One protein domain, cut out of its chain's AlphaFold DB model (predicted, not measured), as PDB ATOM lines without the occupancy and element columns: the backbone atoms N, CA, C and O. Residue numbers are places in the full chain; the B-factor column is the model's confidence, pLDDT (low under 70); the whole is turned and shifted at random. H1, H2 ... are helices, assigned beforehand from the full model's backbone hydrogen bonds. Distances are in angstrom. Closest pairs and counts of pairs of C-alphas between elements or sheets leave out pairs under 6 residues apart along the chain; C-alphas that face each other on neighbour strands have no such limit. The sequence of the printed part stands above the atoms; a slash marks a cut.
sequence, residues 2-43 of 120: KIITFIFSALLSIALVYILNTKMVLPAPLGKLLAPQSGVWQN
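This is residues 2 to 43 of the 120 residues of the protein "Penicillin acylase family protein" of Chitinophagaceae bacterium (UniProt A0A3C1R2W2). One long helix, H1, makes most of the length of a rod, and its residues 2 to 15 stick out free; past its other end come a looped link and two single-turn helices, H2 and H3, one after the other. The printed part has 42 residues with three named helices, H1, H2, H3, and no named strand: all helix. It is only just loose, close to extended, with a radius of gyration of the C-alphas of 13.2 A and spans of 44 by 21 by 7 A.

Find C-alpha 2 at (123.997, 41.429, 19.184); from there H1, residues 2 to 21, runs 28.6 A to C-alpha 21 at (124.111, 60.647, 40.368). Next look for H2 at residues 30 to 33, 4.8 A long, and H3 at residues 40 to 43, 5.8 A long, ending at C-alpha 43 at (113.647, 60.707, 56.796).

H1 touches H2 with residues 17 to 21 alone; the closest C-alphas, of Leu 20 and Gly 31, are 4.8 A apart. H2 and H3 are close but not clearly touching, their closest C-alphas, of Leu 33 and Val 40, 5.8 A apart. H1 and H3 are apart. In H1 every O i to N i+4 pair is within hydrogen-bond range; H2 and H3 are too short for such a pair.

The C-alphas farthest apart, of Lys 2 and Asn 43, are 43.5 A apart. The printed part has no cut, both links are short, and no printed residue is under 70 in pLDDT.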
ATOM      1  N   LYS A   2     124.090  41.544  17.707       87.25
ATOM      2  CA  LYS A   2     123.997  41.429  19.184       87.25
ATOM      3  C   LYS A   2     125.060  42.210  19.987       87.25
ATOM      4  O   LYS A   2     124.771  42.720  21.062       87.25
ATOM      5  N   ILE A   3     126.282  42.326  19.461       92.31
ATOM      6  CA  ILE A   3     127.381  43.062  20.118       92.31
ATOM      7  C   ILE A   3     127.136  44.577  20.103       92.31
ATOM      8  O   ILE A   3     127.406  45.254  21.087       92.31
ATOM      9  N   ILE A   4     126.562  45.105  19.019       93.12
ATOM     10  CA  ILE A   4     126.262  46.538  18.892       93.12
ATOM     11  C   ILE A   4     125.166  46.933  19.885       93.12
ATOM     12  O   ILE A   4     125.315  47.913  20.607       93.12
ATOM     13  N   THR A   5     124.099  46.131  19.980       92.81
ATOM     14  CA  THR A   5     123.028  46.354  20.963       92.81
ATOM     15  C   THR A   5     123.541  46.254  22.399       92.81
ATOM     16  O   THR A   5     123.130  47.045  23.243       92.81
ATOM     17  N   PHE A   6     124.482  45.340  22.672       95.62
ATOM     18  CA  PHE A   6     125.117  45.218  23.986       95.62
ATOM     19  C   PHE A   6     125.926  46.471  24.351       95.62
ATOM     20  O   PHE A   6     125.676  47.066  25.397       95.62
ATOM     21  N   ILE A   7     126.823  46.924  23.468       96.75
ATOM     22  CA  ILE A   7     127.647  48.124  23.695       96.75
ATOM     23  C   ILE A   7     126.764  49.356  23.893       96.75
ATOM     24  O   ILE A   7     126.981  50.122  24.829       96.75
ATOM     25  N   PHE A   8     125.737  49.524  23.058       96.88
ATOM     26  CA  PHE A   8     124.800  50.635  23.189       96.88
ATOM     27  C   PHE A   8     124.079  50.614  24.542       96.88
ATOM     28  O   PHE A   8     124.044  51.631  25.230       96.88
ATOM     29  N   SER A   9     123.563  49.455  24.966       96.50
ATOM     30  CA  SER A   9     122.892  49.331  26.266       96.50
ATOM     31  C   SER A   9     123.830  49.594  27.450       96.50
ATOM     32  O   SER A   9     123.432  50.250  28.408       96.50
ATOM     33  N   ALA A  10     125.092  49.156  27.372       96.88
ATOM     34  CA  ALA A  10     126.086  49.401  28.411       96.88
ATOM     35  C   ALA A  10     126.432  50.894  28.520       96.88
ATOM     36  O   ALA A  10     126.432  51.446  29.620       96.88
ATOM     37  N   LEU A  11     126.664  51.559  27.383       97.75
ATOM     38  CA  LEU A  11     126.927  52.999  27.345       97.75
ATOM     39  C   LEU A  11     125.737  53.805  27.864       97.75
ATOM     40  O   LEU A  11     125.929  54.723  28.656       97.75
ATOM     41  N   LEU A  12     124.515  53.434  27.473       97.31
ATOM     42  CA  LEU A  12     123.299  54.085  27.951       97.31
ATOM     43  C   LEU A  12     123.144  53.945  29.471       97.31
ATOM     44  O   LEU A  12     122.860  54.932  30.145       97.31
ATOM     45  N   SER A  13     123.383  52.755  30.025       95.81
ATOM     46  CA  SER A  13     123.326  52.527  31.474       95.81
ATOM     47  C   SER A  13     124.375  53.335  32.234       95.81
ATOM     48  O   SER A  13     124.046  53.968  33.234       95.81
ATOM     49  N   ILE A  14     125.624  53.369  31.755       96.12
ATOM     50  CA  ILE A  14     126.691  54.174  32.372       96.12
ATOM     51  C   ILE A  14     126.324  55.660  32.327       96.12
ATOM     52  O   ILE A  14     126.445  56.353  33.339       96.12
ATOM     53  N   ALA A  15     125.833  56.138  31.181       95.19
ATOM     54  CA  ALA A  15     125.398  57.518  31.020       95.19
ATOM     55  C   ALA A  15     124.257  57.864  31.988       95.19
ATOM     56  O   ALA A  15     124.337  58.882  32.671       95.19
ATOM     57  N   LEU A  16     123.238  57.006  32.115       94.38
ATOM     58  CA  LEU A  16     122.127  57.212  33.048       94.38
ATOM     59  C   LEU A  16     122.595  57.250  34.504       94.38
ATOM     60  O   LEU A  16     122.216  58.162  35.235       94.38
ATOM     61  N   VAL A  17     123.450  56.313  34.924       93.44
ATOM     62  CA  VAL A  17     124.001  56.304  36.289       93.44
ATOM     63  C   VAL A  17     124.795  57.582  36.558       93.44
ATOM     64  O   VAL A  17     124.622  58.196  37.608       93.44
ATOM     65  N   TYR A  18     125.627  58.022  35.616       93.56
ATOM     66  CA  TYR A  18     126.420  59.241  35.772       93.56
ATOM     67  C   TYR A  18     125.547  60.506  35.835       93.56
ATOM     68  O   TYR A  18     125.707  61.327  36.742       93.56
ATOM     69  N   ILE A  19     124.594  60.648  34.909       94.50
ATOM     70  CA  ILE A  19     123.689  61.805  34.831       94.50
ATOM     71  C   ILE A  19     122.813  61.891  36.084       94.50
ATOM     72  O   ILE A  19     122.691  62.965  36.667       94.50
ATOM     73  N   LEU A  20     122.235  60.776  36.537       94.69
ATOM     74  CA  LEU A  20     121.332  60.772  37.691       94.69
ATOM     75  C   LEU A  20     122.068  60.936  39.027       94.69
ATOM     76  O   LEU A  20     121.458  61.363  40.001       94.69
ATOM     77  N   ASN A  21     123.359  60.611  39.110       93.69
ATOM     78  CA  ASN A  21     124.111  60.647  40.368       93.69
ATOM     79  C   ASN A  21     124.902  61.955  40.591       93.69
ATOM     80  O   ASN A  21     125.515  62.150  41.647       93.69
ATOM     81  N   THR A  22     124.906  62.859  39.608       90.06
ATOM     82  CA  THR A  22     125.653  64.124  39.646       90.06
ATOM     83  C   THR A  22     124.726  65.329  39.478       90.06
ATOM     84  O   THR A  22     123.621  65.216  38.959       90.06
ATOM     85  N   LYS A  23     125.185  66.506  39.921       89.31
ATOM     86  CA  LYS A  23     124.497  67.795  39.707       89.31
ATOM     87  C   LYS A  23     124.916  68.491  38.401       89.31
ATOM     88  O   LYS A  23     124.652  69.669  38.215       89.31
ATOM     89  N   MET A  24     125.648  67.792  37.528       85.88
ATOM     90  CA  MET A  24     126.260  68.401  36.342       85.88
ATOM     91  C   MET A  24     125.221  68.751  35.267       85.88
ATOM     92  O   MET A  24     125.378  69.744  34.568       85.88
ATOM     93  N   VAL A  25     124.173  67.931  35.138       86.62
ATOM     94  CA  VAL A  25     123.113  68.096  34.125       86.62
ATOM     95  C   VAL A  25     121.755  68.388  34.768       86.62
ATOM     96  O   VAL A  25     120.971  69.162  34.229       86.62
ATOM     97  N   LEU A  26     121.470  67.777  35.921       87.12
ATOM     98  CA  LEU A  26     120.221  67.956  36.659       87.12
ATOM     99  C   LEU A  26     120.436  68.848  37.890       87.12
ATOM    100  O   LEU A  26     121.497  68.774  38.511       87.12
ATOM    101  N   PRO A  27     119.419  69.626  38.313       84.94
ATOM    102  CA  PRO A  27     119.511  70.482  39.500       84.94
ATOM    103  C   PRO A  27     119.681  69.686  40.807       84.94
ATOM    104  O   PRO A  27     120.140  70.222  41.814       84.94
ATOM    105  N   ALA A  28     119.347  68.391  40.793       87.88
ATOM    106  CA  ALA A  28     119.523  67.482  41.915       87.88
ATOM    107  C   ALA A  28     120.031  66.107  41.441       87.88
ATOM    108  O   ALA A  28     119.627  65.644  40.371       87.88
ATOM    109  N   PRO A  29     120.870  65.418  42.240       93.00
ATOM    110  CA  PRO A  29     121.349  64.080  41.919       93.00
ATOM    111  C   PRO A  29     120.263  63.047  42.258       93.00
ATOM    112  O   PRO A  29     120.291  62.423  43.320       93.00
ATOM    113  N   LEU A  30     119.283  62.889  41.363       93.12
ATOM    114  CA  LEU A  30     118.091  62.051  41.557       93.12
ATOM    115  C   LEU A  30     118.408  60.601  41.955       93.12
ATOM    116  O   LEU A  30     117.704  60.030  42.779       93.12
ATOM    117  N   GLY A  31     119.477  60.010  41.421       93.12
ATOM    118  CA  GLY A  31     119.893  58.646  41.752       93.12
ATOM    119  C   GLY A  31     120.305  58.488  43.217       93.12
ATOM    120  O   GLY A  31     119.905  57.526  43.863       93.12
ATOM    121  N   LYS A  32     121.048  59.459  43.765       90.69
ATOM    122  CA  LYS A  32     121.372  59.519  45.202       90.69
ATOM    123  C   LYS A  32     120.142  59.852  46.034       90.69
ATOM    124  O   LYS A  32     119.907  59.221  47.053       90.69
ATOM    125  N   LEU A  33     119.357  60.828  45.582       92.62
ATOM    126  CA  LEU A  33     118.176  61.311  46.292       92.62
ATOM    127  C   LEU A  33     117.122  60.211  46.484       92.62
ATOM    128  O   LEU A  33     116.516  60.129  47.545       92.62
ATOM    129  N   LEU A  34     116.913  59.367  45.473       92.88
ATOM    130  CA  LEU A  34     115.912  58.297  45.484       92.88
ATOM    131  C   LEU A  34     116.474  56.946  45.939       92.88
ATOM    132  O   LEU A  34     115.726  55.968  45.979       92.88
ATOM    133  N   ALA A  35     117.764  56.871  46.281       92.56
ATOM    134  CA  ALA A  35     118.384  55.638  46.742       92.56
ATOM    135  C   ALA A  35     117.668  55.130  48.011       92.56
ATOM    136  O   ALA A  35     117.618  55.859  49.000       92.56
ATOM    137  N   PRO A  36     117.160  53.885  48.050       89.25
ATOM    138  CA  PRO A  36     116.449  53.364  49.224       89.25
ATOM    139  C   PRO A  36     117.291  53.373  50.504       89.25
ATOM    140  O   PRO A  36     116.765  53.521  51.597       89.25
ATOM    141  N   GLN A  37     118.610  53.220  50.358       88.06
ATOM    142  CA  GLN A  37     119.539  53.099  51.479       88.06
ATOM    143  C   GLN A  37     120.077  54.436  51.986       88.06
ATOM    144  O   GLN A  37     120.473  54.494  53.141       88.06
ATOM    145  N   SER A  38     120.160  55.469  51.143       87.94
ATOM    146  CA  SER A  38     120.872  56.732  51.432       87.94
ATOM    147  C   SER A  38     120.134  58.000  51.002       87.94
ATOM    148  O   SER A  38     120.655  59.104  51.156       87.94
ATOM    149  N   GLY A  39     118.946  57.843  50.428       90.44
ATOM    150  CA  GLY A  39     118.126  58.920  49.903       90.44
ATOM    151  C   GLY A  39     117.114  59.455  50.911       90.44
ATOM    152  O   GLY A  39     117.215  59.240  52.117       90.44
ATOM    153  N   VAL A  40     116.089  60.121  50.384       91.12
ATOM    154  CA  VAL A  40     115.036  60.798  51.164       91.12
ATOM    155  C   VAL A  40     114.259  59.870  52.097       91.12
ATOM    156  O   VAL A  40     113.707  60.329  53.089       91.12
ATOM    157  N   TRP A  41     114.247  58.571  51.801       87.50
ATOM    158  CA  TRP A  41     113.527  57.549  52.559       87.50
ATOM    159  C   TRP A  41     114.031  57.382  53.991       87.50
ATOM    160  O   TRP A  41     113.269  56.950  54.843       87.50
ATOM    161  N   GLN A  42     115.282  57.758  54.278       86.62
ATOM    162  CA  GLN A  42     115.804  57.736  55.648       86.62
ATOM    163  C   GLN A  42     115.070  58.705  56.585       86.62
ATOM    164  O   GLN A  42     115.102  58.515  57.794       86.62
ATOM    165  N   ASN A  43     114.419  59.731  56.031       85.56
ATOM    166  CA  ASN A  43     113.647  60.707  56.796       85.56
ATOM    167  C   ASN A  43     112.176  60.292  56.963       85.56
ATOM    168  O   ASN A  43     111.387  61.082  57.472       85.56
TER     169      ASN A  43